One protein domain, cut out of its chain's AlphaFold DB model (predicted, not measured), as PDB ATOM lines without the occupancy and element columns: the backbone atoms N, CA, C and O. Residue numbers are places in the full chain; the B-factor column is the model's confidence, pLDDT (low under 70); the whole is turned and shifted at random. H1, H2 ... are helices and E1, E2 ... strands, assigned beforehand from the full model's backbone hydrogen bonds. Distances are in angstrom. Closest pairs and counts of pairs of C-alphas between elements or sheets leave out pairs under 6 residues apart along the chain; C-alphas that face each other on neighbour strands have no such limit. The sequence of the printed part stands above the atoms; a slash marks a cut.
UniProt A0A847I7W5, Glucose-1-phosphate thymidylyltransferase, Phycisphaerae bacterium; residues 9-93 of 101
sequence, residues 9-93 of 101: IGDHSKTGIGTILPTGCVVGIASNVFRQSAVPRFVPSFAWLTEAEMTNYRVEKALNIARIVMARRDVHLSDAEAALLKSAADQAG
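What this domain is: This is residues 9 to 93 of the 101 residues of the protein "Glucose-1-phosphate thymidylyltransferase" of Phycisphaerae bacterium (UniProt A0A847I7W5). The model has two parts side by side: a lobe in which long loops cover one face of a small three-stranded sheet and leave its other face bare, and an open helical hairpin of H1 and H2 beyond the sheet. In the first lobe, two long stretches without named elements, residues 9 to 31 and 35 to 46, lie over that one face and beside E1; residues 14 to 15 pair with E1, and residues 26 to 27 and 42 to 43 pair with each other. The printed part has 85 residues, with three named strands and then two named helices, in the order E1, E2, E3, H1, H2; the mixed sheet has the order E1, E2, E3. The class is mixed, helices and strands, though under half of the residues are in named elements. The whole is compact, with a radius of gyration of the C-alphas of 13.0 A and spans of 35 by 28 by 23 A.

How they stand to each other: In the sheet, E2, residues 47 to 50, is the inner strand between the edge strands E1, residues 32 to 34, and E3, residues 54 to 56. E1 and E2 are parallel at 6 degrees, with N 32 and O 47 within hydrogen-bond range at 2.8 A, as are N 49 and O 32 at 2.8 A. E2 and E3 form an antiparallel hairpin at 147 degrees, with N 48 and O 55 within hydrogen-bond range at 2.8 A. Outside the named strands, residues 14 to 15 pair parallel with residues 32 to 33 of E1, and residues 26 to 27 pair parallel with residues 42 to 43. H1, residues 59 to 71, and H2, residues 79 to 93, are not on the sheet. These helices form a helical hairpin and run opposite ways at a steep tilt of 39 degrees. H1 touches H2 with residues 59 to 63 alone; the closest C-alphas are those of Leu 63 and Ala 82, 6.7 A apart. H2 is apart from E1, E2 and E3, and H1 is apart from E1 and E2. In H1 and H2 every O i to N i+4 pair is within hydrogen-bond range.

Where its parts are: E1 begins at C-alpha 32, at (18.882, -9.234, 14.774). E2 is 9.5 A from first to last C-alpha, E1 is 6.3 A and E3 is 7.2 A. H1 measures 18.3 A, from C-alpha 59 at (22.868, -20.019, 10.826) to C-alpha 71. H2 measures 21.5 A and ends at C-alpha 93, at (26.016, -14.773, 1.185).

The domain as a whole: The two C-alphas farthest apart are those of Ser 37 and Asp 79, 36.2 A. The printed part has no cut. The link from E1 to E2, 12 residues, is long; those from E2 to E3 and from E3 to H1 are tight, and that from H1 to H2 is short. The mean pLDDT of the printed part is 95.2, and no printed residue is under 70.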
ATOM      1  N   ILE A   9      10.500  -6.512   6.337       96.75
ATOM      2  CA  ILE A   9      11.199  -7.253   7.388       96.75
ATOM      3  C   ILE A   9      11.064  -8.741   7.087       96.75
ATOM      4  O   ILE A   9       9.949  -9.251   7.004       96.75
ATOM      5  N   GLY A  10      12.199  -9.411   6.905       96.06
ATOM      6  CA  GLY A  10      12.267 -10.838   6.632       96.06
ATOM      7  C   GLY A  10      11.886 -11.699   7.835       96.06
ATOM      8  O   GLY A  10      11.923 -11.268   8.992       96.06
ATOM      9  N   ASP A  11      11.544 -12.954   7.550       95.31
ATOM     10  CA  ASP A  11      11.129 -13.915   8.565       95.31
ATOM     11  C   ASP A  11      12.202 -14.147   9.623       95.31
ATOM     12  O   ASP A  11      13.403 -14.054   9.379       95.31
ATOM     13  N   HIS A  12      11.759 -14.469  10.837       95.75
ATOM     14  CA  HIS A  12      12.633 -14.684  11.990       95.75
ATOM     15  C   HIS A  12      13.572 -13.515  12.316       95.75
ATOM     16  O   HIS A  12      14.486 -13.705  13.122       95.75
ATOM     17  N   SER A  13      13.358 -12.320  11.779       96.94
ATOM     18  CA  SER A  13      14.102 -11.135  12.191       96.94
ATOM     19  C   SER A  13      13.546 -10.556  13.486       96.94
ATOM     20  O   SER A  13      12.377 -10.744  13.833       96.94
ATOM     21  N   LYS A  14      14.413  -9.912  14.266       95.44
ATOM     22  CA  LYS A  14      14.057  -9.287  15.543       95.44
ATOM     23  C   LYS A  14      14.606  -7.878  15.582       95.44
ATOM     24  O   LYS A  14      15.775  -7.663  15.277       95.44
ATOM     25  N   THR A  15      13.778  -6.944  16.017       96.25
ATOM     26  CA  THR A  15      14.175  -5.565  16.285       96.25
ATOM     27  C   THR A  15      14.266  -5.329  17.788       96.25
ATOM     28  O   THR A  15      13.579  -5.967  18.590       96.25
ATOM     29  N   GLY A  16      15.158  -4.427  18.174       94.81
ATOM     30  CA  GLY A  16      15.270  -3.910  19.524       94.81
ATOM     31  C   GLY A  16      14.188  -2.873  19.809       94.81
ATOM     32  O   GLY A  16      13.534  -2.329  18.917       94.81
ATOM     33  N   ILE A  17      14.008  -2.570  21.090       93.62
ATOM     34  CA  ILE A  17      13.123  -1.487  21.516       93.62
ATOM     35  C   ILE A  17      13.723  -0.157  21.050       93.62
ATOM     36  O   ILE A  17      14.890   0.123  21.320       93.62
ATOM     37  N   GLY A  18      12.914   0.664  20.379       92.94
ATOM     38  CA  GLY A  18      13.339   1.974  19.876       92.94
ATOM     39  C   GLY A  18      14.046   1.943  18.518       92.94
ATOM     40  O   GLY A  18      14.564   2.970  18.093       92.94
ATOM     41  N   THR A  19      14.069   0.805  17.816       94.12
ATOM     42  CA  THR A  19      14.586   0.745  16.441       94.12
ATOM     43  C   THR A  19      13.766   1.628  15.502       94.12
ATOM     44  O   THR A  19      12.553   1.458  15.376       94.12
ATOM     45  N   ILE A  20      14.438   2.550  14.807       95.06
ATOM     46  CA  ILE A  20      13.820   3.419  13.800       95.06
ATOM     47  C   ILE A  20      14.007   2.763  12.428       95.06
ATOM     48  O   ILE A  20      15.139   2.552  11.994       95.06
ATOM     49  N   LEU A  21      12.899   2.455  11.748       95.19
ATOM     50  CA  LEU A  21      12.865   1.860  10.407       95.19
ATOM     51  C   LEU A  21      12.539   2.940   9.361       95.19
ATOM     52  O   LEU A  21      11.390   3.383   9.294       95.19
ATOM     53  N   PRO A  22      13.515   3.403   8.558       92.44
ATOM     54  CA  PRO A  22      13.250   4.370   7.499       92.44
ATOM     55  C   PRO A  22      12.334   3.801   6.407       92.44
ATOM     56  O   PRO A  22      12.314   2.594   6.152       92.44
ATOM     57  N   THR A  23      11.625   4.680   5.694       90.38
ATOM     58  CA  THR A  23      10.800   4.292   4.541       90.38
ATOM     59  C   THR A  23      11.622   3.524   3.509       90.38
ATOM     60  O   THR A  23      12.705   3.962   3.112       90.38
ATOM     61  N   GLY A  24      11.092   2.385   3.062       90.69
ATOM     62  CA  GLY A  24      11.746   1.529   2.078       90.69
ATOM     63  C   GLY A  24      12.982   0.799   2.604       90.69
ATOM     64  O   GLY A  24      13.732   0.259   1.793       90.69
ATOM     65  N   CYS A  25      13.238   0.792   3.922       93.50
ATOM     66  CA  CYS A  25      14.312  -0.034   4.459       93.50
ATOM     67  C   CYS A  25      13.956  -1.519   4.347       93.50
ATOM     68  O   CYS A  25      12.809  -1.917   4.568       93.50
ATOM     69  N   VAL A  26      14.954  -2.340   4.049       95.25
ATOM     70  CA  VAL A  26      14.805  -3.789   3.937       95.25
ATOM     71  C   VAL A  26      15.664  -4.442   5.009       95.25
ATOM     72  O   VAL A  26      16.876  -4.247   5.039       95.25
ATOM     73  N   VAL A  27      15.033  -5.206   5.894       96.81
ATOM     74  CA  VAL A  27      15.705  -6.062   6.870       96.81
ATOM     75  C   VAL A  27      15.599  -7.496   6.372       96.81
ATOM     76  O   VAL A  27      14.489  -7.984   6.171       96.81
ATOM     77  N   GLY A  28      16.740  -8.147   6.160       96.62
ATOM     78  CA  GLY A  28      16.834  -9.521   5.676       96.62
ATOM     79  C   GLY A  28      16.248 -10.550   6.642       96.62
ATOM     80  O   GLY A  28      15.695 -10.208   7.688       96.62
ATOM     81  N   ILE A  29      16.345 -11.824   6.272       96.94
ATOM     82  CA  ILE A  29      15.816 -12.956   7.046       96.94
ATOM     83  C   ILE A  29      16.747 -13.267   8.219       96.94
ATOM     84  O   ILE A  29      17.968 -13.219   8.095       96.94
ATOM     85  N   ALA A  30      16.172 -13.642   9.360       97.25
ATOM     86  CA  ALA A  30      16.883 -14.041  10.571       97.25
ATOM     87  C   ALA A  30      17.868 -12.990  11.122       97.25
ATOM     88  O   ALA A  30      18.784 -13.333  11.874       97.25
ATOM     89  N   SER A  31      17.664 -11.714  10.802       97.25
ATOM     90  CA  SER A  31      18.524 -10.614  11.233       97.25
ATOM     91  C   SER A  31      18.115 -10.105  12.612       97.25
ATOM     92  O   SER A  31      16.933  -9.959  12.928       97.25
ATOM     93  N   ASN A  32      19.096  -9.815  13.456       97.06
ATOM     94  CA  ASN A  32      18.882  -9.234  14.774       97.06
ATOM     95  C   ASN A  32      19.355  -7.785  14.759       97.06
ATOM     96  O   ASN A  32      20.531  -7.522  14.526       97.06
ATOM     97  N   VAL A  33      18.434  -6.859  14.999       96.88
ATOM     98  CA  VAL A  33      18.662  -5.419  14.911       96.88
ATOM     99  C   VAL A  33      18.504  -4.790  16.284       96.88
ATOM    100  O   VAL A  33      17.418  -4.374  16.672       96.88
ATOM    101  N   PHE A  34      19.594  -4.718  17.035       95.12
ATOM    102  CA  PHE A  34      19.649  -4.145  18.378       95.12
ATOM    103  C   PHE A  34      20.225  -2.734  18.333       95.12
ATOM    104  O   PHE A  34      21.329  -2.467  18.808       95.12
ATOM    105  N   ARG A  35      19.452  -1.839  17.721       89.38
ATOM    106  CA  ARG A  35      19.803  -0.436  17.517       89.38
ATOM    107  C   ARG A  35      18.622   0.454  17.909       89.38
ATOM    108  O   ARG A  35      17.495   0.166  17.511       89.38
ATOM    109  N   GLN A  36      18.873   1.506  18.677       90.94
ATOM    110  CA  GLN A  36      17.947   2.562  19.107       90.94
ATOM    111  C   GLN A  36      18.005   3.805  18.201       90.94
ATOM    112  O   GLN A  36      17.506   4.873  18.545       90.94
ATOM    113  N   SER A  37      18.631   3.679  17.032       89.62
ATOM    114  CA  SER A  37      18.718   4.717  16.006       89.62
ATOM    115  C   SER A  37      18.309   4.173  14.629       89.62
ATOM    116  O   SER A  37      17.978   2.993  14.486       89.62
ATOM    117  N   ALA A  38      18.255   5.050  13.620       92.88
ATOM    118  CA  ALA A  38      17.817   4.693  12.270       92.88
ATOM    119  C   ALA A  38      18.707   3.611  11.655       92.88
ATOM    120  O   ALA A  38      19.914   3.804  11.503       92.88
ATOM    121  N   VAL A  39      18.101   2.483  11.281       94.50
ATOM    122  CA  VAL A  39      18.807   1.371  10.632       94.50
ATOM    123  C   VAL A  39      19.243   1.752   9.210       94.50
ATOM    124  O   VAL A  39      18.644   2.650   8.606       94.50
ATOM    125  N   PRO A  40      20.269   1.089   8.644       93.38
ATOM    126  CA  PRO A  40      20.614   1.250   7.235       93.38
ATOM    127  C   PRO A  40      19.427   0.960   6.307       93.38
ATOM    128  O   PRO A  40      18.489   0.244   6.662       93.38
ATOM    129  N   ARG A  41      19.488   1.472   5.072       92.00
ATOM    130  CA  ARG A  41      18.483   1.176   4.033       92.00
ATOM    131  C   ARG A  41      18.364  -0.319   3.745       92.00
ATOM    132  O   ARG A  41      17.282  -0.773   3.390       92.00
ATOM    133  N   PHE A  42      19.447  -1.066   3.908       94.81
ATOM    134  CA  PHE A  42      19.460  -2.510   3.772       94.81
ATOM    135  C   PHE A  42      20.249  -3.126   4.926       94.81
ATOM    136  O   PHE A  42      21.391  -2.741   5.163       94.81
ATOM    137  N   VAL A  43      19.624  -4.051   5.651       95.81
ATOM    138  CA  VAL A  43      20.264  -4.902   6.655       95.81
ATOM    139  C   VAL A  43      20.291  -6.315   6.076       95.81
ATOM    140  O   VAL A  43      19.208  -6.863   5.858       95.81
ATOM    141  N   PRO A  44      21.470  -6.912   5.836       96.75
ATOM    142  CA  PRO A  44      21.566  -8.249   5.264       96.75
ATOM    143  C   PRO A  44      20.869  -9.312   6.111       96.75
ATOM    144  O   PRO A  44      20.690  -9.159   7.325       96.75
ATOM    145  N   SER A  45      20.490 -10.406   5.466       97.12
ATOM    146  CA  SER A  45      20.020 -11.630   6.096       97.12
ATOM    147  C   SER A  45      21.121 -12.215   6.974       97.12
ATOM    148  O   SER A  45      22.306 -12.143   6.656       97.12
ATOM    149  N   PHE A  46      20.731 -12.792   8.110       96.69
ATOM    150  CA  PHE A  46      21.654 -13.289   9.128       96.69
ATOM    151  C   PHE A  46      22.627 -12.209   9.625       96.69
ATOM    152  O   PHE A  46      23.750 -12.510  10.018       96.69
ATOM    153  N   ALA A  47      22.201 -10.945   9.667       96.38
ATOM    154  CA  ALA A  47      22.961  -9.889  10.323       96.38
ATOM    155  C   ALA A  47      22.719  -9.874  11.835       96.38
ATOM    156  O   ALA A  47      21.614 -10.101  12.327       96.38
ATOM    157  N   TRP A  48      23.763  -9.553  12.585       96.31
ATOM    158  CA  TRP A  48      23.696  -9.142  13.976       96.31
ATOM    159  C   TRP A  48      24.139  -7.684  14.051       96.31
ATOM    160  O   TRP A  48      25.329  -7.380  14.131       96.31
ATOM    161  N   LEU A  49      23.164  -6.784  13.957       95.94
ATOM    162  CA  LEU A  49      23.356  -5.341  13.958       95.94
ATOM    163  C   LEU A  49      23.194  -4.799  15.378       95.94
ATOM    164  O   LEU A  49      22.166  -5.000  16.023       95.94
ATOM    165  N   THR A  50      24.209  -4.085  15.843       95.06
ATOM    166  CA  THR A  50      24.231  -3.355  17.115       95.06
ATOM    167  C   THR A  50      24.500  -1.872  16.851       95.06
ATOM    168  O   THR A  50      24.647  -1.463  15.701       95.06
ATOM    169  N   GLU A  51      24.583  -1.052  17.899       91.81
ATOM    170  CA  GLU A  51      25.038   0.340  17.754       91.81
ATOM    171  C   GLU A  51      26.500   0.458  17.306       91.81
ATOM    172  O   GLU A  51      26.856   1.425  16.641       91.81
ATOM    173  N   ALA A  52      27.348  -0.502  17.684       91.56
ATOM    174  CA  ALA A  52      28.782  -0.437  17.420       91.56
ATOM    175  C   ALA A  52      29.148  -1.032  16.057       91.56
ATOM    176  O   ALA A  52      29.995  -0.495  15.350       91.56
ATOM    177  N   GLU A  53      28.528  -2.157  15.705       93.31
ATOM    178  CA  GLU A  53      28.926  -2.941  14.540       93.31
ATOM    179  C   GLU A  53      27.798  -3.818  13.989       93.31
ATOM    180  O   GLU A  53      26.804  -4.113  14.668       93.31
ATOM    181  N   MET A  54      28.006  -4.275  12.754       94.50
ATOM    182  CA  MET A  54      27.214  -5.295  12.080       94.50
ATOM    183  C   MET A  54      28.086  -6.527  11.833       94.50
ATOM    184  O   MET A  54      29.123  -6.436  11.183       94.50
ATOM    185  N   THR A  55      27.666  -7.681  12.349       94.81
ATOM    186  CA  THR A  55      28.425  -8.938  12.242       94.81
ATOM    187  C   THR A  55      27.564 -10.087  11.731       94.81
ATOM    188  O   THR A  55      26.337 -10.008  11.709       94.81
ATOM    189  N   ASN A  56      28.206 -11.180  11.314       93.31
ATOM    190  CA  ASN A  56      27.515 -12.383  10.856       93.31
ATOM    191  C   ASN A  56      26.834 -13.133  12.014       93.31
ATOM    192  O   ASN A  56      27.471 -13.548  12.988       93.31
ATOM    193  N   TYR A  57      25.538 -13.390  11.866       92.25
ATOM    194  CA  TYR A  57      24.757 -14.247  12.744       92.25
ATOM    195  C   TYR A  57      24.828 -15.704  12.276       92.25
ATOM    196  O   TYR A  57      24.452 -16.056  11.164       92.25
ATOM    197  N   ARG A  58      25.302 -16.593  13.152       93.81
ATOM    198  CA  ARG A  58      25.499 -18.010  12.814       93.81
ATOM    199  C   ARG A  58      24.167 -18.699  12.498       93.81
ATOM    200  O   ARG A  58      23.293 -18.761  13.363       93.81
ATOM    201  N   VAL A  59      24.070 -19.315  11.320       95.38
ATOM    202  CA  VAL A  59      22.868 -20.019  10.826       95.38
ATOM    203  C   VAL A  59      22.367 -21.078  11.809       95.38
ATOM    204  O   VAL A  59      21.184 -21.117  12.134       95.38
ATOM    205  N   GLU A  60      23.261 -21.886  12.379       95.88
ATOM    206  CA  GLU A  60      22.876 -22.910  13.363       95.88
ATOM    207  C   GLU A  60      22.265 -22.301  14.636       95.88
ATOM    208  O   GLU A  60      21.314 -22.837  15.213       95.88
ATOM    209  N   LYS A  61      22.746 -21.120  15.047       96.06
ATOM    210  CA  LYS A  61      22.148 -20.370  16.157       96.06
ATOM    211  C   LYS A  61      20.781 -19.811  15.753       96.06
ATOM    212  O   LYS A  61      19.850 -19.886  16.554       96.06
ATOM    213  N   ALA A  62      20.630 -19.321  14.520       96.06
ATOM    214  CA  ALA A  62      19.347 -18.878  13.977       96.06
ATOM    215  C   ALA A  62      18.293 -19.994  14.002       96.06
ATOM    216  O   ALA A  62      17.199 -19.771  14.518       96.06
ATOM    217  N   LEU A  63      18.651 -21.197  13.546       97.06
ATOM    218  CA  LEU A  63      17.785 -22.379  13.561       97.06
ATOM    219  C   LEU A  63      17.394 -22.795  14.976       97.06
ATOM    220  O   LEU A  63      16.223 -23.057  15.243       97.06
ATOM    221  N   ASN A  64      18.351 -22.824  15.907       97.25
ATOM    222  CA  ASN A  64      18.047 -23.148  17.298       97.25
ATOM    223  C   ASN A  64      17.056 -22.144  17.907       97.25
ATOM    224  O   ASN A  64      16.075 -22.531  18.540       97.25
ATOM    225  N   ILE A  65      17.269 -20.848  17.664       96.56
ATOM    226  CA  ILE A  65      16.341 -19.814  18.121       96.56
ATOM    227  C   ILE A  65      14.979 -19.953  17.439       96.56
ATOM    228  O   ILE A  65      13.978 -19.823  18.136       96.56
ATOM    229  N   ALA A  66      14.922 -20.239  16.133       96.81
ATOM    230  CA  ALA A  66      13.677 -20.470  15.399       96.81
ATOM    231  C   ALA A  66      12.848 -21.595  16.043       96.81
ATOM    232  O   ALA A  66      11.691 -21.360  16.391       96.81
ATOM    233  N   ARG A  67      13.470 -22.749  16.334       97.25
ATOM    234  CA  ARG A  67      12.830 -23.858  17.072       97.25
ATOM    235  C   ARG A  67      12.253 -23.396  18.406       97.25
ATOM    236  O   ARG A  67      11.089 -23.654  18.694       97.25
ATOM    237  N   ILE A  68      13.044 -22.672  19.200       97.00
ATOM    238  CA  ILE A  68      12.623 -22.190  20.523       97.00
ATOM    239  C   ILE A  68      11.440 -21.218  20.414       97.00
ATOM    240  O   ILE A  68      10.489 -21.331  21.182       97.00
ATOM    241  N   VAL A  69      11.480 -20.240  19.503       95.50
ATOM    242  CA  VAL A  69      10.410 -19.228  19.408       95.50
ATOM    243  C   VAL A  69       9.126 -19.775  18.792       95.50
ATOM    244  O   VAL A  69       8.052 -19.317  19.180       95.50
ATOM    245  N   MET A  70       9.218 -20.734  17.871       96.94
ATOM    246  CA  MET A  70       8.049 -21.406  17.293       96.94
ATOM    247  C   MET A  70       7.382 -22.316  18.329       96.94
ATOM    248  O   MET A  70       6.168 -22.230  18.512       96.94
ATOM    249  N   ALA A  71       8.174 -23.060  19.112       97.44
ATOM    250  CA  ALA A  71       7.662 -23.940  20.164       97.44
ATOM    251  C   ALA A  71       6.862 -23.199  21.252       97.44
ATOM    252  O   ALA A  71       5.958 -23.772  21.849       97.44
ATOM    253  N   ARG A  72       7.114 -21.900  21.480       96.81
ATOM    254  CA  ARG A  72       6.298 -21.069  22.397       96.81
ATOM    255  C   ARG A  72       4.835 -20.940  21.968       96.81
ATOM    256  O   ARG A  72       4.005 -20.550  22.781       96.81
ATOM    257  N   ARG A  73       4.545 -21.187  20.691       96.62
ATOM    258  CA  ARG A  73       3.202 -21.160  20.101       96.62
ATOM    259  C   ARG A  73       2.729 -22.562  19.710       96.62
ATOM    260  O   ARG A  73       1.820 -22.668  18.901       96.62
ATOM    261  N   ASP A  74       3.372 -23.600  20.247       96.81
ATOM    262  CA  ASP A  74       3.120 -25.005  19.908       96.81
ATOM    263  C   ASP A  74       3.314 -25.321  18.410       96.81
ATOM    264  O   ASP A  74       2.692 -26.212  17.844       96.81
ATOM    265  N   VAL A  75       4.196 -24.563  17.743       97.38
ATOM    266  CA  VAL A  75       4.564 -24.782  16.338       97.38
ATOM    267  C   VAL A  75       5.950 -25.414  16.273       97.38
ATOM    268  O   VAL A  75       6.909 -24.908  16.860       97.38
ATOM    269  N   HIS A  76       6.072 -26.513  15.533       96.44
ATOM    270  CA  HIS A  76       7.348 -27.175  15.285       96.44
ATOM    271  C   HIS A  76       8.013 -26.613  14.025       96.44
ATOM    272  O   HIS A  76       7.355 -26.480  12.999       96.44
ATOM    273  N   LEU A  77       9.316 -26.318  14.093       96.69
ATOM    274  CA  LEU A  77      10.110 -26.019  12.899       96.69
ATOM    275  C   LEU A  77      10.357 -27.329  12.152       96.69
ATOM    276  O   LEU A  77      11.137 -28.157  12.622       96.69
ATOM    277  N   SER A  78       9.707 -27.497  11.009       97.50
ATOM    278  CA  SER A  78       9.856 -28.683  10.171       97.50
ATOM    279  C   SER A  78      11.254 -28.782   9.555       97.50
ATOM    280  O   SER A  78      11.973 -27.790   9.395       97.50
ATOM    281  N   ASP A  79      11.624 -29.990   9.131       97.31
ATOM    282  CA  ASP A  79      12.880 -30.219   8.415       97.31
ATOM    283  C   ASP A  79      12.943 -29.439   7.094       97.31
ATOM    284  O   ASP A  79      14.006 -28.945   6.714       97.31
ATOM    285  N   ALA A  80      11.800 -29.263   6.420       97.56
ATOM    286  CA  ALA A  80      11.702 -28.474   5.195       97.56
ATOM    287  C   ALA A  80      11.974 -26.980   5.448       97.56
ATOM    288  O   ALA A  80      12.747 -26.368   4.713       97.56
ATOM    289  N   GLU A  81      11.405 -26.395   6.507       96.50
ATOM    290  CA  GLU A  81      11.682 -25.003   6.899       96.50
ATOM    291  C   GLU A  81      13.134 -24.824   7.353       96.50
ATOM    292  O   GLU A  81      13.783 -23.838   7.004       96.50
ATOM    293  N   ALA A  82      13.680 -25.795   8.092       97.00
ATOM    294  CA  ALA A  82      15.080 -25.777   8.495       97.00
ATOM    295  C   ALA A  82      16.021 -25.827   7.278       97.00
ATOM    296  O   ALA A  82      17.002 -25.082   7.233       97.00
ATOM    297  N   ALA A  83      15.717 -26.662   6.280       97.50
ATOM    298  CA  ALA A  83      16.459 -26.720   5.023       97.50
ATOM    299  C   ALA A  83      16.329 -25.416   4.217       97.50
ATOM    300  O   ALA A  83      17.326 -24.929   3.681       97.50
ATOM    301  N   LEU A  84      15.136 -24.813   4.189       96.38
ATOM    302  CA  LEU A  84      14.899 -23.523   3.542       96.38
ATOM    303  C   LEU A  84      15.735 -22.408   4.182       96.38
ATOM    304  O   LEU A  84      16.404 -21.671   3.465       96.38
ATOM    305  N   LEU A  85      15.756 -22.313   5.515       95.94
ATOM    306  CA  LEU A  85      16.570 -21.333   6.246       95.94
ATOM    307  C   LEU A  85      18.070 -21.494   5.963       95.94
ATOM    308  O   LEU A  85      18.769 -20.493   5.828       95.94
ATOM    309  N   LYS A  86      18.568 -22.732   5.849       96.38
ATOM    310  CA  LYS A  86      19.966 -22.995   5.462       96.38
ATOM    311  C   LYS A  86      20.248 -22.534   4.034       96.38
ATOM    312  O   LYS A  86      21.175 -21.763   3.822       96.38
ATOM    313  N   SER A  87      19.399 -22.929   3.087       96.31
ATOM    314  CA  SER A  87      19.509 -22.517   1.682       96.31
ATOM    315  C   SER A  87      19.454 -20.993   1.520       96.31
ATOM    316  O   SER A  87      20.246 -20.412   0.780       96.31
ATOM    317  N   ALA A  88      18.571 -20.321   2.265       95.38
ATOM    318  CA  ALA A  88      18.476 -18.865   2.274       95.38
ATOM    319  C   ALA A  88      19.769 -18.204   2.778       95.38
ATOM    320  O   ALA A  88      20.174 -17.188   2.224       95.38
ATOM    321  N   ALA A  89      20.441 -18.777   3.782       94.50
ATOM    322  CA  ALA A  89      21.726 -18.269   4.260       94.50
ATOM    323  C   ALA A  89      22.829 -18.374   3.196       94.50
ATOM    324  O   ALA A  89      23.585 -17.422   2.992       94.50
ATOM    325  N   ASP A  90      22.890 -19.506   2.492       93.56
ATOM    326  CA  ASP A  90      23.875 -19.737   1.432       93.56
ATOM    327  C   ASP A  90      23.662 -18.775   0.253       93.56
ATOM    328  O   ASP A  90      24.621 -18.208  -0.276       93.56
ATOM    329  N   GLN A  91      22.404 -18.552  -0.136       94.12
ATOM    330  CA  GLN A  91      22.043 -17.598  -1.187       94.12
ATOM    331  C   GLN A  91      22.310 -16.154  -0.761       94.12
ATOM    332  O   GLN A  91      22.890 -15.393  -1.536       94.12
ATOM    333  N   ALA A  92      21.941 -15.781   0.469       92.94
ATOM    334  CA  ALA A  92      22.184 -14.451   1.020       92.94
ATOM    335  C   ALA A  92      23.668 -14.069   0.952       92.94
ATOM    336  O   ALA A  92      24.001 -12.977   0.495       92.94
ATOM    337  N   GLY A  93      24.571 -14.995   1.296       87.81
ATOM    338  CA  GLY A  93      26.016 -14.773   1.185       87.81
ATOM    339  C   GLY A  93      26.498 -14.443  -0.236       87.81
ATOM    340  O   GLY A  93      27.511 -13.764  -0.393       87.81
TER     341      GLY A  93